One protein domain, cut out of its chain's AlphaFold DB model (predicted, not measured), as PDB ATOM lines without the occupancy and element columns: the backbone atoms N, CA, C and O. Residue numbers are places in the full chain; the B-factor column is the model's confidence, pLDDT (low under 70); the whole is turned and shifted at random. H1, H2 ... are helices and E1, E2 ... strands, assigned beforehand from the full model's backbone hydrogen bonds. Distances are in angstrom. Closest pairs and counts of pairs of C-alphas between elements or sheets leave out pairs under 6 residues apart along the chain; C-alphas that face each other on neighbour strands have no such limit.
ATOM      1  N   ASN A   4      17.132  17.090 121.246       89.69
ATOM      2  CA  ASN A   4      18.513  17.017 120.764       89.69
ATOM      3  C   ASN A   4      19.380  18.165 121.305       89.69
ATOM      4  O   ASN A   4      20.522  17.914 121.673       89.69
ATOM      5  N   LEU A   5      18.832  19.378 121.416       87.62
ATOM      6  CA  LEU A   5      19.535  20.533 121.988       87.62
ATOM      7  C   LEU A   5      19.589  20.477 123.518       87.62
ATOM      8  O   LEU A   5      20.605  20.818 124.115       87.62
ATOM      9  N   ALA A   6      18.537  19.976 124.173       87.25
ATOM     10  CA  ALA A   6      18.549  19.791 125.626       87.25
ATOM     11  C   ALA A   6      19.734  18.913 126.063       87.25
ATOM     12  O   ALA A   6      20.458  19.246 127.000       87.25
ATOM     13  N   ARG A   7      20.003  17.848 125.296       90.94
ATOM     14  CA  ARG A   7      21.113  16.906 125.493       90.94
ATOM     15  C   ARG A   7      22.514  17.517 125.396       90.94
ATOM     16  O   ARG A   7      23.452  16.827 125.793       90.94
ATOM     17  N   THR A   8      22.664  18.723 124.848       92.25
ATOM     18  CA  THR A   8      23.952  19.429 124.724       92.25
ATOM     19  C   THR A   8      24.114  20.549 125.753       92.25
ATOM     20  O   THR A   8      25.169  21.180 125.814       92.25
ATOM     21  N   THR A   9      23.093  20.813 126.575       94.88
ATOM     22  CA  THR A   9      23.201  21.764 127.690       94.88
ATOM     23  C   THR A   9      24.225  21.273 128.710       94.88
ATOM     24  O   THR A   9      24.388  20.067 128.905       94.88
ATOM     25  N   PHE A  10      24.908  22.195 129.394       95.81
ATOM     26  CA  PHE A  10      25.904  21.811 130.396       95.81
ATOM     27  C   PHE A  10      25.285  20.985 131.533       95.81
ATOM     28  O   PHE A  10      25.930  20.078 132.035       95.81
ATOM     29  N   LEU A  11      24.016  21.219 131.895       96.25
ATOM     30  CA  LEU A  11      23.329  20.417 132.913       96.25
ATOM     31  C   LEU A  11      23.218  18.944 132.504       96.25
ATOM     32  O   LEU A  11      23.483  18.062 133.316       96.25
ATOM     33  N   GLU A  12      22.849  18.668 131.253       96.19
ATOM     34  CA  GLU A  12      22.749  17.295 130.748       96.19
ATOM     35  C   GLU A  12      24.121  16.644 130.553       96.19
ATOM     36  O   GLU A  12      24.271  15.447 130.799       96.19
ATOM     37  N   VAL A  13      25.135  17.420 130.157       96.25
ATOM     38  CA  VAL A  13      26.528  16.947 130.091       96.25
ATOM     39  C   VAL A  13      27.014  16.513 131.477       96.25
ATOM     40  O   VAL A  13      27.468  15.382 131.635       96.25
ATOM     41  N   LEU A  14      26.845  17.362 132.492       97.12
ATOM     42  CA  LEU A  14      27.286  17.099 133.865       97.12
ATOM     43  C   LEU A  14      26.503  15.941 134.511       97.12
ATOM     44  O   LEU A  14      27.091  15.098 135.187       97.12
ATOM     45  N   ARG A  15      25.198  15.809 134.236       96.69
ATOM     46  CA  ARG A  15      24.402  14.644 134.679       96.69
ATOM     47  C   ARG A  15      24.948  13.323 134.153       96.69
ATOM     48  O   ARG A  15      24.990  12.347 134.895       96.69
ATOM     49  N   ARG A  16      25.382  13.273 132.889       95.94
ATOM     50  CA  ARG A  16      25.987  12.058 132.307       95.94
ATOM     51  C   ARG A  16      27.330  11.704 132.931       95.94
ATOM     52  O   ARG A  16      27.711  10.541 132.891       95.94
ATOM     53  N   GLN A  17      28.015  12.678 133.520       95.81
ATOM     54  CA  GLN A  17      29.228  12.467 134.310       95.81
ATOM     55  C   GLN A  17      28.921  12.037 135.759       95.81
ATOM     56  O   GLN A  17      29.835  11.901 136.564       95.81
ATOM     57  N   GLY A  18      27.647  11.804 136.100       96.25
ATOM     58  CA  GLY A  18      27.221  11.324 137.415       96.25
ATOM     59  C   GLY A  18      26.899  12.426 138.423       96.25
ATOM     60  O   GLY A  18      26.606  12.116 139.576       96.25
ATOM     61  N   LEU A  19      26.914  13.702 138.021       97.25
ATOM     62  CA  LEU A  19      26.644  14.813 138.932       97.25
ATOM     63  C   LEU A  19      25.143  15.014 139.177       97.25
ATOM     64  O   LEU A  19      24.307  15.002 138.268       97.25
ATOM     65  N   GLY A  20      24.801  15.286 140.434       97.06
ATOM     66  CA  GLY A  20      23.474  15.705 140.852       97.06
ATOM     67  C   GLY A  20      23.186  17.139 140.414       97.06
ATOM     68  O   GLY A  20      23.479  18.082 141.145       97.06
ATOM     69  N   CYS A  21      22.582  17.312 139.234       97.75
ATOM     70  CA  CYS A  21      22.202  18.634 138.725       97.75
ATOM     71  C   CYS A  21      20.702  18.929 138.901       97.75
ATOM     72  O   CYS A  21      19.838  18.081 138.618       97.75
ATOM     73  N   ARG A  22      20.369  20.160 139.298       97.81
ATOM     74  CA  ARG A  22      18.997  20.678 139.425       97.81
ATOM     75  C   ARG A  22      18.853  22.025 138.720       97.81
ATOM     76  O   ARG A  22      19.795  22.806 138.650       97.81
ATOM     77  N   ALA A  23      17.657  22.283 138.206       97.25
ATOM     78  CA  ALA A  23      17.276  23.555 137.613       97.25
ATOM     79  C   ALA A  23      15.900  23.943 138.149       97.25
ATOM     80  O   ALA A  23      15.013  23.093 138.222       97.25
ATOM     81  N   ILE A  24      15.743  25.202 138.541       97.50
ATOM     82  CA  ILE A  24      14.486  25.755 139.034       97.50
ATOM     83  C   ILE A  24      14.017  26.788 138.020       97.50
ATOM     84  O   ILE A  24      14.612  27.861 137.905       97.50
ATOM     85  N   GLU A  25      12.943  26.443 137.305       95.06
ATOM     86  CA  GLU A  25      12.200  27.356 136.428       95.06
ATOM     87  C   GLU A  25      13.061  28.030 135.348       95.06
ATOM     88  O   GLU A  25      12.824  29.178 134.973       95.06
ATOM     89  N   MET A  26      14.073  27.321 134.837       94.06
ATOM     90  CA  MET A  26      14.940  27.832 133.779       94.06
ATOM     91  C   MET A  26      14.172  27.940 132.451       94.06
ATOM     92  O   MET A  26      13.712  26.904 131.949       94.06
ATOM     93  N   PRO A  27      14.079  29.143 131.847       90.06
ATOM     94  CA  PRO A  27      13.406  29.355 130.572       90.06
ATOM     95  C   PRO A  27      13.825  28.370 129.483       90.06
ATOM     96  O   PRO A  27      15.010  28.099 129.290       90.06
ATOM     97  N   GLY A  28      12.848  27.795 128.781       88.56
ATOM     98  CA  GLY A  28      13.060  26.828 127.709       88.56
ATOM     99  C   GLY A  28      13.595  25.452 128.129       88.56
ATOM    100  O   GLY A  28      13.613  24.557 127.275       88.56
ATOM    101  N   TYR A  29      14.002  25.259 129.390       91.31
ATOM    102  CA  TYR A  29      14.620  24.025 129.891       91.31
ATOM    103  C   TYR A  29      13.756  23.289 130.923       91.31
ATOM    104  O   TYR A  29      13.447  22.118 130.727       91.31
ATOM    105  N   SER A  30      13.369  23.965 132.007       91.62
ATOM    106  CA  SER A  30      12.629  23.374 133.134       91.62
ATOM    107  C   SER A  30      11.565  24.330 133.680       91.62
ATOM    108  O   SER A  30      11.344  24.383 134.890       91.62
ATOM    109  N   GLU A  31      11.009  25.173 132.813       88.12
ATOM    110  CA  GLU A  31       9.965  26.125 133.186       88.12
ATOM    111  C   GLU A  31       8.588  25.464 133.207       88.12
ATOM    112  O   GLU A  31       8.239  24.707 132.303       88.12
ATOM    113  N   GLU A  32       7.816  25.792 134.236       87.00
ATOM    114  CA  GLU A  32       6.420  25.378 134.399       87.00
ATOM    115  C   GLU A  32       5.524  26.606 134.579       87.00
ATOM    116  O   GLU A  32       4.419  26.661 134.044       87.00
ATOM    117  N   SER A  33       6.010  27.624 135.300       85.75
ATOM    118  CA  SER A  33       5.210  28.798 135.672       85.75
ATOM    119  C   SER A  33       5.572  30.078 134.918       85.75
ATOM    120  O   SER A  33       4.771  31.010 134.889       85.75
ATOM    121  N   ASN A  34       6.740  30.159 134.269       86.62
ATOM    122  CA  ASN A  34       7.179  31.394 133.599       86.62
ATOM    123  C   ASN A  34       6.228  31.860 132.478       86.62
ATOM    124  O   ASN A  34       6.071  33.065 132.278       86.62
ATOM    125  N   GLU A  35       5.583  30.937 131.757       85.00
ATOM    126  CA  GLU A  35       4.639  31.271 130.680       85.00
ATOM    127  C   GLU A  35       3.450  32.097 131.186       85.00
ATOM    128  O   GLU A  35       3.015  33.026 130.502       85.00
ATOM    129  N   LEU A  36       2.977  31.819 132.407       86.06
ATOM    130  CA  LEU A  36       1.916  32.586 133.063       86.06
ATOM    131  C   LEU A  36       2.297  34.069 133.146       86.06
ATOM    132  O   LEU A  36       1.506  34.937 132.782       86.06
ATOM    133  N   PHE A  37       3.515  34.353 133.608       87.81
ATOM    134  CA  PHE A  37       3.996  35.718 133.793       87.81
ATOM    135  C   PHE A  37       4.263  36.420 132.461       87.81
ATOM    136  O   PHE A  37       3.879  37.579 132.312       87.81
ATOM    137  N   ARG A  38       4.834  35.722 131.471       84.19
ATOM    138  CA  ARG A  38       5.032  36.282 130.121       84.19
ATOM    139  C   ARG A  38       3.700  36.638 129.465       84.19
ATOM    140  O   ARG A  38       3.500  37.769 129.040       84.19
ATOM    141  N   SER A  39       2.748  35.708 129.494       84.31
ATOM    142  CA  SER A  39       1.402  35.926 128.953       84.31
ATOM    143  C   SER A  39       0.656  37.041 129.689       84.31
ATOM    144  O   SER A  39      -0.195  37.720 129.113       84.31
ATOM    145  N   ALA A  40       0.946  37.228 130.979       84.06
ATOM    146  CA  ALA A  40       0.369  38.301 131.769       84.06
ATOM    147  C   ALA A  40       0.902  39.686 131.365       84.06
ATOM    148  O   ALA A  40       0.128  40.643 131.340       84.06
ATOM    149  N   LEU A  41       2.184  39.802 131.009       78.81
ATOM    150  CA  LEU A  41       2.763  41.059 130.527       78.81
ATOM    151  C   LEU A  41       2.140  41.528 129.203       78.81
ATOM    152  O   LEU A  41       1.904  42.724 129.031       78.81
ATOM    153  N   ASP A  42       1.798  40.598 128.310       74.00
ATOM    154  CA  ASP A  42       1.161  40.916 127.023       74.00
ATOM    155  C   ASP A  42      -0.298  41.389 127.172       74.00
ATOM    156  O   ASP A  42      -0.856  42.073 126.303       74.00
ATOM    157  N   ARG A  43      -0.950  41.052 128.290       69.62
ATOM    158  CA  ARG A  43      -2.360  41.369 128.541       69.62
ATOM    159  C   ARG A  43      -2.512  42.743 129.192       69.62
ATOM    160  O   ARG A  43      -2.248  42.936 130.375       69.62
ATOM    161  N   ARG A  44      -3.086  43.693 128.443       58.66
ATOM    162  CA  ARG A  44      -3.287  45.106 128.843       58.66
ATOM    163  C   ARG A  44      -4.160  45.352 130.092       58.66
ATOM    164  O   ARG A  44      -4.247  46.497 130.527       58.66
ATOM    165  N   HIS A  45      -4.798  44.328 130.663       61.78
ATOM    166  CA  HIS A  45      -5.796  44.465 131.738       61.78
ATOM    167  C   HIS A  45      -5.394  43.852 133.085       61.78
ATOM    168  O   HIS A  45      -6.218  43.804 133.995       61.78
ATOM    169  N   ILE A  46      -4.159  43.371 133.242       70.62
ATOM    170  CA  ILE A  46      -3.734  42.796 134.521       70.62
ATOM    171  C   ILE A  46      -3.380  43.896 135.521       70.62
ATOM    172  O   ILE A  46      -2.682  44.861 135.199       70.62
ATOM    173  N   ASP A  47      -3.860  43.729 136.756       83.38
ATOM    174  CA  ASP A  47      -3.436  44.546 137.885       83.38
ATOM    175  C   ASP A  47      -1.928  44.365 138.100       83.38
ATOM    176  O   ASP A  47      -1.441  43.308 138.509       83.38
ATOM    177  N   ARG A  48      -1.186  45.435 137.811       82.25
ATOM    178  CA  ARG A  48       0.276  45.476 137.894       82.25
ATOM    179  C   ARG A  48       0.775  45.151 139.295       82.25
ATOM    180  O   ARG A  48       1.756  44.427 139.429       82.25
ATOM    181  N   ARG A  49       0.110  45.676 140.332       83.38
ATOM    182  CA  ARG A  49       0.515  45.427 141.723       83.38
ATOM    183  C   ARG A  49       0.379  43.951 142.031       83.38
ATOM    184  O   ARG A  49       1.319  43.345 142.535       83.38
ATOM    185  N   ARG A  50      -0.742  43.362 141.614       87.75
ATOM    186  CA  ARG A  50      -0.980  41.935 141.789       87.75
ATOM    187  C   ARG A  50       0.054  41.080 141.059       87.75
ATOM    188  O   ARG A  50       0.521  40.097 141.627       87.75
ATOM    189  N   LEU A  51       0.439  41.441 139.832       89.25
ATOM    190  CA  LEU A  51       1.457  40.680 139.100       89.25
ATOM    191  C   LEU A  51       2.833  40.767 139.771       89.25
ATOM    192  O   LEU A  51       3.521  39.754 139.871       89.25
ATOM    193  N   VAL A  52       3.214  41.945 140.274       89.00
ATOM    194  CA  VAL A  52       4.466  42.127 141.026       89.00
ATOM    195  C   VAL A  52       4.459  41.311 142.320       89.00
ATOM    196  O   VAL A  52       5.435  40.622 142.600       89.00
ATOM    197  N   GLU A  53       3.360  41.319 143.080       90.25
ATOM    198  CA  GLU A  53       3.205  40.485 144.282       90.25
ATOM    199  C   GLU A  53       3.358  38.992 143.973       90.25
ATOM    200  O   GLU A  53       4.079  38.283 144.675       90.25
ATOM    201  N   LEU A  54       2.718  38.513 142.901       92.62
ATOM    202  CA  LEU A  54       2.828  37.122 142.466       92.62
ATOM    203  C   LEU A  54       4.260  36.778 142.037       92.62
ATOM    204  O   LEU A  54       4.766  35.724 142.412       92.62
ATOM    205  N   ALA A  55       4.931  37.665 141.296       93.25
ATOM    206  CA  ALA A  55       6.310  37.455 140.856       93.25
ATOM    207  C   ALA A  55       7.294  37.434 142.037       93.25
ATOM    208  O   ALA A  55       8.233  36.635 142.043       93.25
ATOM    209  N   LEU A  56       7.068  38.277 143.052       94.25
ATOM    210  CA  LEU A  56       7.834  38.287 144.299       94.25
ATOM    211  C   LEU A  56       7.629  36.994 145.091       94.25
ATOM    212  O   LEU A  56       8.610  36.351 145.453       94.25
ATOM    213  N   ALA A  57       6.375  36.590 145.317       94.88
ATOM    214  CA  ALA A  57       6.050  35.369 146.051       94.88
ATOM    215  C   ALA A  57       6.605  34.117 145.354       94.88
ATOM    216  O   ALA A  57       7.154  33.225 146.002       94.88
ATOM    217  N   GLU A  58       6.513  34.070 144.024       95.81
ATOM    218  CA  GLU A  58       7.070  32.981 143.227       95.81
ATOM    219  C   GLU A  58       8.603  32.970 143.282       95.81
ATOM    220  O   GLU A  58       9.206  31.922 143.510       95.81
ATOM    221  N   SER A  59       9.253  34.131 143.166       96.12
ATOM    222  CA  SER A  59      10.711  34.236 143.309       96.12
ATOM    223  C   SER A  59      11.173  33.789 144.699       96.12
ATOM    224  O   SER A  59      12.128  33.023 144.815       96.12
ATOM    225  N   GLU A  60      10.454  34.172 145.756       97.12
ATOM    226  CA  GLU A  60      10.750  33.736 147.121       97.12
ATOM    227  C   GLU A  60      10.578  32.217 147.288       97.12
ATOM    228  O   GLU A  60      11.431  31.553 147.885       97.12
ATOM    229  N   ARG A  61       9.520  31.629 146.711       97.50
ATOM    230  CA  ARG A  61       9.322  30.170 146.683       97.50
ATOM    231  C   ARG A  61      10.507  29.464 146.022       97.50
ATOM    232  O   ARG A  61      11.010  28.484 146.577       97.50
ATOM    233  N   ARG A  62      10.971  29.965 144.871       97.69
ATOM    234  CA  ARG A  62      12.125  29.415 144.141       97.69
ATOM    235  C   ARG A  62      13.414  29.513 144.955       97.69
ATOM    236  O   ARG A  62      14.156  28.536 145.014       97.69
ATOM    237  N   VAL A  63      13.645  30.631 145.646       98.31
ATOM    238  CA  VAL A  63      14.796  30.812 146.549       98.31
ATOM    239  C   VAL A  63      14.750  29.819 147.715       98.31
ATOM    240  O   VAL A  63      15.739  29.138 147.974       98.31
ATOM    241  N   ARG A  64      13.597  29.641 148.375       98.31
ATOM    242  CA  ARG A  64      13.454  28.642 149.453       98.31
ATOM    243  C   ARG A  64      13.688  27.214 148.955       98.31
ATOM    244  O   ARG A  64      14.261  26.396 149.672       98.31
ATOM    245  N   LEU A  65      13.240  26.889 147.741       98.25
ATOM    246  CA  LEU A  65      13.517  25.591 147.123       98.25
ATOM    247  C   LEU A  65      15.012  25.421 146.830       98.25
ATOM    248  O   LEU A  65      15.568  24.367 147.130       98.25
ATOM    249  N   ALA A  66      15.667  26.455 146.301       98.44
ATOM    250  CA  ALA A  66      17.106  26.457 146.067       98.44
ATOM    251  C   ALA A  66      17.887  26.181 147.360       98.44
ATOM    252  O   ALA A  66      18.724  25.285 147.373       98.44
ATOM    253  N   MET A  67      17.538  26.845 148.466       98.44
ATOM    254  CA  MET A  67      18.141  26.597 149.785       98.44
ATOM    255  C   MET A  67      17.999  25.136 150.228       98.44
ATOM    256  O   MET A  67      18.967  24.522 150.669       98.44
ATOM    257  N   LYS A  68      16.807  24.544 150.069       98.38
ATOM    258  CA  LYS A  68      16.580  23.124 150.394       98.38
ATOM    259  C   LYS A  68      17.459  22.192 149.558       98.38
ATOM    260  O   LYS A  68      17.962  21.209 150.088       98.38
ATOM    261  N   LEU A  69      17.632  22.486 148.268       98.25
ATOM    262  CA  LEU A  69      18.470  21.681 147.375       98.25
ATOM    263  C   LEU A  69      19.962  21.825 147.693       98.25
ATOM    264  O   LEU A  69      20.671  20.821 147.658       98.25
ATOM    265  N   LEU A  70      20.419  23.034 148.033       98.00
ATOM    266  CA  LEU A  70      21.792  23.289 148.485       98.00
ATOM    267  C   LEU A  70      22.100  22.500 149.763       98.00
ATOM    268  O   LEU A  70      23.046  21.720 149.782       98.00
ATOM    269  N   ASN A  71      21.224  22.577 150.769       96.75
ATOM    270  CA  ASN A  71      21.355  21.792 152.003       96.75
ATOM    271  C   ASN A  71      21.310  20.271 151.761       96.75
ATOM    272  O   ASN A  71      21.816  19.500 152.569       96.75
ATOM    273  N   GLY A  72      20.688  19.835 150.662       96.19
ATOM    274  CA  GLY A  72      20.631  18.436 150.238       96.19
ATOM    275  C   GLY A  72      21.869  17.947 149.476       96.19
ATOM    276  O   GLY A  72      21.856  16.812 149.006       96.19
ATOM    277  N   GLY A  73      22.906  18.777 149.311       95.00
ATOM    278  CA  GLY A  73      24.165  18.384 148.669       95.00
ATOM    279  C   GLY A  73      24.105  18.305 147.142       95.00
ATOM    280  O   GLY A  73      24.806  17.494 146.538       95.00
ATOM    281  N   VAL A  74      23.255  19.110 146.492       97.25
ATOM    282  CA  VAL A  74      23.245  19.217 145.023       97.25
ATOM    283  C   VAL A  74      24.614  19.683 144.505       97.25
ATOM    284  O   VAL A  74      25.193  20.621 145.043       97.25
ATOM    285  N   ASN A  75      25.134  19.063 143.440       97.00
ATOM    286  CA  ASN A  75      26.439  19.447 142.888       97.00
ATOM    287  C   ASN A  75      26.349  20.711 142.026       97.00
ATOM    288  O   ASN A  75      27.247  21.545 142.048       97.00
ATOM    289  N   VAL A  76      25.273  20.842 141.241       97.75
ATOM    290  CA  VAL A  76      25.050  21.991 140.350       97.75
ATOM    291  C   VAL A  76      23.589  22.404 140.405       97.75
ATOM    292  O   VAL A  76      22.696  21.599 140.126       97.75
ATOM    293  N   LEU A  77      23.343  23.671 140.723       98.12
ATOM    294  CA  LEU A  77      22.009  24.252 140.793       98.12
ATOM    295  C   LEU A  77      21.915  25.476 139.882       98.12
ATOM    296  O   LEU A  77      22.684  26.420 140.022       98.12
ATOM    297  N   MET A  78      20.927  25.476 138.989       97.69
ATOM    298  CA  MET A  78      20.493  26.677 138.277       97.69
ATOM    299  C   MET A  78      19.172  27.193 138.841       97.69
ATOM    300  O   MET A  78      18.240  26.418 139.060       97.69
ATOM    301  N   LEU A  79      19.078  28.506 139.019       97.75
ATOM    302  CA  LEU A  79      17.899  29.201 139.521       97.75
ATOM    303  C   LEU A  79      17.607  30.410 138.628       97.75
ATOM    304  O   LEU A  79      18.481  31.253 138.447       97.75
ATOM    305  N   TYR A  80      16.375  30.516 138.130       96.50
ATOM    306  CA  TYR A  80      15.901  31.698 137.410       96.50
ATOM    307  C   TYR A  80      14.908  32.508 138.249       96.50
ATOM    308  O   TYR A  80      13.885  31.985 138.710       96.50
ATOM    309  N   LEU A  81      15.186  33.805 138.405       95.50
ATOM    310  CA  LEU A  81      14.319  34.766 139.084       95.50
ATOM    311  C   LEU A  81      13.775  35.773 138.069       95.50
ATOM    312  O   LEU A  81      14.530  36.552 137.499       95.50
ATOM    313  N   LEU A  82      12.454  35.779 137.881       92.19
ATOM    314  CA  LEU A  82      11.788  36.629 136.890       92.19
ATOM    315  C   LEU A  82      11.524  38.066 137.371       92.19
ATOM    316  O   LEU A  82      11.216  38.943 136.570       92.19
ATOM    317  N   VAL A  83      11.576  38.313 138.686       92.50
ATOM    318  CA  VAL A  83      11.036  39.551 139.269       92.50
ATOM    319  C   VAL A  83      11.676  40.848 138.753       92.50
ATOM    320  O   VAL A  83      10.923  41.809 138.573       92.50
ATOM    321  N   PRO A  84      12.995  40.931 138.457       91.06
ATOM    322  CA  PRO A  84      13.559  42.164 137.915       91.06
ATOM    323  C   PRO A  84      12.951  42.525 136.556       91.06
ATOM    324  O   PRO A  84      12.616  43.686 136.334       91.06
ATOM    325  N   ASP A  85      12.753  41.535 135.684       89.81
ATOM    326  CA  ASP A  85      12.193  41.734 134.346       89.81
ATOM    327  C   ASP A  85      10.731  42.209 134.408       89.81
ATOM    328  O   ASP A  85      10.378  43.235 133.825       89.81
ATOM    329  N   ILE A  86       9.902  41.554 135.234       89.81
ATOM    330  CA  ILE A  86       8.499  41.957 135.447       89.81
ATOM    331  C   ILE A  86       8.389  43.419 135.883       89.81
ATOM    332  O   ILE A  86       7.533  44.157 135.396       89.81
ATOM    333  N   ILE A  87       9.239  43.858 136.812       88.81
ATOM    334  CA  ILE A  87       9.156  45.219 137.350       88.81
ATOM    335  C   ILE A  87       9.641  46.247 136.337       88.81
ATOM    336  O   ILE A  87       9.027  47.309 136.221       88.81
ATOM    337  N   HIS A  88      10.682  45.933 135.567       88.12
ATOM    338  CA  HIS A  88      11.145  46.797 134.483       88.12
ATOM    339  C   HIS A  88      10.052  47.054 133.440       88.12
ATOM    340  O   HIS A  88       9.861  48.198 133.031       88.12
ATOM    341  N   HIS A  89       9.255  46.042 133.090       84.25
ATOM    342  CA  HIS A  89       8.113  46.208 132.181       84.25
ATOM    343  C   HIS A  89       7.006  47.134 132.714       84.25
ATOM    344  O   HIS A  89       6.194  47.649 131.938       84.25
ATOM    345  N   PHE A  90       6.968  47.393 134.023       80.56
ATOM    346  CA  PHE A  90       5.995  48.294 134.638       80.56
ATOM    347  C   PHE A  90       6.546  49.666 135.016       80.56
ATOM    348  O   PHE A  90       5.745  50.532 135.380       80.56
ATOM    349  N   ASP A  91       7.855  49.892 134.890       75.31
ATOM    350  CA  ASP A  91       8.501  51.152 135.246       75.31
ATOM    351  C   ASP A  91       8.027  52.301 134.341       75.31
ATOM    352  O   ASP A  91       8.398  52.409 133.171       75.31
ATOM    353  N   ARG A  92       7.212  53.209 134.897       70.75
ATOM    354  CA  ARG A  92       6.762  54.432 134.212       70.75
ATOM    355  C   ARG A  92       7.686  55.618 134.477       70.75
ATOM    356  O   ARG A  92       7.308  56.755 134.201       70.75
ATOM    357  N   ARG A  93       8.881  55.370 135.018       78.19
ATOM    358  CA  ARG A  93       9.873  56.374 135.423       78.19
ATOM    359  C   ARG A  93       9.365  57.330 136.498       78.19
ATOM    360  O   ARG A  93       9.829  58.465 136.586       78.19
ATOM    361  N   SER A  94       8.426  56.885 137.329       81.88
ATOM    362  CA  SER A  94       8.022  57.641 138.511       81.88
ATOM    363  C   SER A  94       9.002  57.418 139.673       81.88
ATOM    364  O   SER A  94       9.778  56.454 139.694       81.88
ATOM    365  N   MET A  95       8.961  58.299 140.677       83.38
ATOM    366  CA  MET A  95       9.696  58.098 141.934       83.38
ATOM    367  C   MET A  95       9.277  56.796 142.625       83.38
ATOM    368  O   MET A  95      10.124  56.054 143.115       83.38
ATOM    369  N   HIS A  96       7.977  56.491 142.611       84.00
ATOM    370  CA  HIS A  96       7.438  55.249 143.155       84.00
ATOM    371  C   HIS A  96       8.025  54.019 142.447       84.00
ATOM    372  O   HIS A  96       8.486  53.094 143.112       84.00
ATOM    373  N   ASP A  97       8.067  54.025 141.114       82.69
ATOM    374  CA  ASP A  97       8.579  52.890 140.335       82.69
ATOM    375  C   ASP A  97      10.086  52.720 140.522       82.69
ATOM    376  O   ASP A  97      10.578  51.604 140.658       82.69
ATOM    377  N   THR A  98      10.816  53.831 140.638       86.19
ATOM    378  CA  THR A  98      12.251  53.814 140.945       86.19
ATOM    379  C   THR A  98      12.519  53.208 142.325       86.19
ATOM    380  O   THR A  98      13.416  52.378 142.468       86.19
ATOM    381  N   LEU A  99      11.719  53.562 143.337       88.25
ATOM    382  CA  LEU A  99      11.805  52.958 144.670       88.25
ATOM    383  C   LEU A  99      11.423  51.474 144.650       88.25
ATOM    384  O   LEU A  99      12.065  50.676 145.331       88.25
ATOM    385  N   CYS A 100      10.401  51.097 143.881       88.06
ATOM    386  CA  CYS A 100       9.997  49.704 143.710       88.06
ATOM    387  C   CYS A 100      11.126  48.877 143.081       88.06
ATOM    388  O   CYS A 100      11.522  47.858 143.642       88.06
ATOM    389  N   LEU A 101      11.718  49.370 141.992       89.38
ATOM    390  CA  LEU A 101      12.845  48.733 141.321       89.38
ATOM    391  C   LEU A 101      14.053  48.585 142.255       89.38
ATOM    392  O   LEU A 101      14.624  47.502 142.361       89.38
ATOM    393  N   HIS A 102      14.406  49.648 142.982       91.12
ATOM    394  CA  HIS A 102      15.490  49.612 143.963       91.12
ATOM    395  C   HIS A 102      15.241  48.563 145.055       91.12
ATOM    396  O   HIS A 102      16.127  47.770 145.366       91.12
ATOM    397  N   ARG A 103      14.028  48.522 145.625       92.12
ATOM    398  CA  ARG A 103      13.651  47.518 146.636       92.12
ATOM    399  C   ARG A 103      13.778  46.098 146.099       92.12
ATOM    400  O   ARG A 103      14.225  45.224 146.833       92.12
ATOM    401  N   THR A 104      13.428  45.875 144.839       92.44
ATOM    402  CA  THR A 104      13.562  44.557 144.216       92.44
ATOM    403  C   THR A 104      15.010  44.153 144.041       92.44
ATOM    404  O   THR A 104      15.362  43.045 144.425       92.44
ATOM    405  N   TYR A 105      15.867  45.035 143.527       93.00
ATOM    406  CA  TYR A 105      17.295  44.723 143.429       93.00
ATOM    407  C   TYR A 105      17.918  44.472 144.803       93.00
ATOM    408  O   TYR A 105      18.689  43.530 144.952       93.00
ATOM    409  N   TRP A 106      17.521  45.240 145.820       96.06
ATOM    410  CA  TRP A 106      17.937  44.996 147.200       96.06
ATOM    411  C   TRP A 106      17.461  43.634 147.721       96.06
ATOM    412  O   TRP A 106      18.200  42.927 148.401       96.06
ATOM    413  N   LEU A 107      16.245  43.216 147.372       96.31
ATOM    414  CA  LEU A 107      15.737  41.895 147.728       96.31
ATOM    415  C   LEU A 107      16.500  40.771 147.009       96.31
ATOM    416  O   LEU A 107      16.852  39.781 147.644       96.31
ATOM    417  N   CYS A 108      16.803  40.936 145.718       95.62
ATOM    418  CA  CYS A 108      17.633  39.999 144.960       95.62
ATOM    419  C   CYS A 108      19.043  39.871 145.548       95.62
ATOM    420  O   CYS A 108      19.568  38.759 145.623       95.62
ATOM    421  N   ASP A 109      19.638  40.976 145.997       96.19
ATOM    422  CA  ASP A 109      20.928  40.979 146.689       96.19
ATOM    423  C   ASP A 109      20.858  40.180 148.001       96.19
ATOM    424  O   ASP A 109      21.655  39.268 148.220       96.19
ATOM    425  N   ARG A 110      19.818  40.398 148.821       97.62
ATOM    426  CA  ARG A 110      19.606  39.604 150.045       97.62
ATOM    427  C   ARG A 110      19.387  38.123 149.767       97.62
ATOM    428  O   ARG A 110      19.951  37.290 150.469       97.62
ATOM    429  N   TRP A 111      18.586  37.774 148.763       98.00
ATOM    430  CA  TRP A 111      18.408  36.374 148.372       98.00
ATOM    431  C   TRP A 111      19.717  35.748 147.908       98.00
ATOM    432  O   TRP A 111      20.004  34.612 148.270       98.00
ATOM    433  N   THR A 112      20.529  36.493 147.162       96.75
ATOM    434  CA  THR A 112      21.856  36.048 146.734       96.75
ATOM    435  C   THR A 112      22.764  35.801 147.937       96.75
ATOM    436  O   THR A 112      23.399  34.751 148.000       96.75
ATOM    437  N   ALA A 113      22.802  36.717 148.908       97.12
ATOM    438  CA  ALA A 113      23.580  36.551 150.135       97.12
ATOM    439  C   ALA A 113      23.166  35.281 150.896       97.12
ATOM    440  O   ALA A 113      24.014  34.438 151.176       97.12
ATOM    441  N   LEU A 114      21.862  35.083 151.109       97.50
ATOM    442  CA  LEU A 114      21.343  33.887 151.776       97.50
ATOM    443  C   LEU A 114      21.683  32.601 151.004       97.50
ATOM    444  O   LEU A 114      22.085  31.602 151.590       97.50
ATOM    445  N   LEU A 115      21.556  32.601 149.673       97.94
ATOM    446  CA  LEU A 115      21.933  31.440 148.862       97.94
ATOM    447  C   LEU A 115      23.430  31.132 148.967       97.94
ATOM    448  O   LEU A 115      23.793  29.960 149.002       97.94
ATOM    449  N   LYS A 116      24.290  32.153 149.050       96.88
ATOM    450  CA  LYS A 116      25.736  31.974 149.247       96.88
ATOM    451  C   LYS A 116      26.065  31.418 150.635       96.88
ATOM    452  O   LYS A 116      26.948  30.577 150.731       96.88
ATOM    453  N   GLU A 117      25.334  31.811 151.677       96.94
ATOM    454  CA  GLU A 117      25.466  31.212 153.016       96.94
ATOM    455  C   GLU A 117      25.147  29.709 152.992       96.94
ATOM    456  O   GLU A 117      25.908  28.907 153.524       96.94
ATOM    457  N   HIS A 118      24.067  29.313 152.311       97.19
ATOM    458  CA  HIS A 118      23.698  27.901 152.136       97.19
ATOM    459  C   HIS A 118      24.631  27.125 151.192       97.19
ATOM    460  O   HIS A 118      24.704  25.901 151.273       97.19
ATOM    461  N   LEU A 119      25.312  27.815 150.276       97.00
ATOM    462  CA  LEU A 119      26.276  27.227 149.346       97.00
ATOM    463  C   LEU A 119      27.617  26.894 150.024       97.00
ATOM    464  O   LEU A 119      28.288  25.957 149.592       97.00
ATOM    465  N   GLY A 120      28.020  27.657 151.045       95.25
ATOM    466  CA  GLY A 120      29.341  27.536 151.669       95.25
ATOM    467  C   GLY A 120      30.471  27.897 150.697       95.25
ATOM    468  O   GLY A 120      30.392  28.903 149.991       95.25
TER     469      GLY A 120
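What this domain is: This is residues 4 to 120 of the 171 residues of an uncharacterized protein of Thermoprotei archaeon (UniProt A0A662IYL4). A two-stranded parallel sheet, E1 and E2, has long helix H3 packed over one face and short H1 on the other side; beyond the strands H2 and H4 extend the flat slab, and long H5 runs beside H3 and H4. The printed part has 117 residues, five named helices and two named strands in the order H1 E1 H2 H3 E2 H4 H5, mostly helix. It is only just compact, close to loose, with a radius of gyration of the C-alphas of 16.2 A and spans of 50 by 35 by 18 A.

Where its parts are: E1 is residues 21 to 24 and E2 residues 76 to 79. H3, residues 48 to 71, is 34.7 A long; H5, residues 95 to 119, is 35.8 A long and ends at C-alpha 119 (26.276, 27.227, 149.346). H1, residues 10 to 16, begins at C-alpha 10 (25.904, 21.811, 130.396). H2 is residues 34 to 42 and H4 residues 83 to 90.

How they stand to each other: E1 and E2 are parallel, with N 24 and O 78 2.8 A apart; E1, H2 and H3, E2 form a strand-helix-strand unit, parallel neighbour strands joined through helices. The closest C-alphas of H3 and E2, Ala 66 and Leu 79, are 7.1 A apart; those of H1 and E1, Arg 15 and Cys 21, are 6.1 A apart. H3, with residues 63 to 71 alone, touches H5, the closest C-alphas being Leu 70 and Leu 119 at 6.0 A, at a shallow tilt of 11 degrees, the same way. H4 and H5 touch as a helical hairpin, Ile 87 and Leu 101 being the closest C-alphas at 6.5 A. H2 and H3, also a hairpin, only just touch, with 3 pairs of C-alphas within 8 A, the closest Phe 37 and Ala 55 at 7.6 A. Every O i to N i+4 pair is within hydrogen-bond range in H1, H2, H3 and H5, and 3 of 4 are in H4.

The domain as a whole: The C-alphas farthest apart, of Gln 17 and Met 95, are 50.2 A apart. The printed part has no cut and no long link. Residues 42 to 47, of which 42 belongs to H2, stand free; residues 43 to 45 are under 70 in pLDDT.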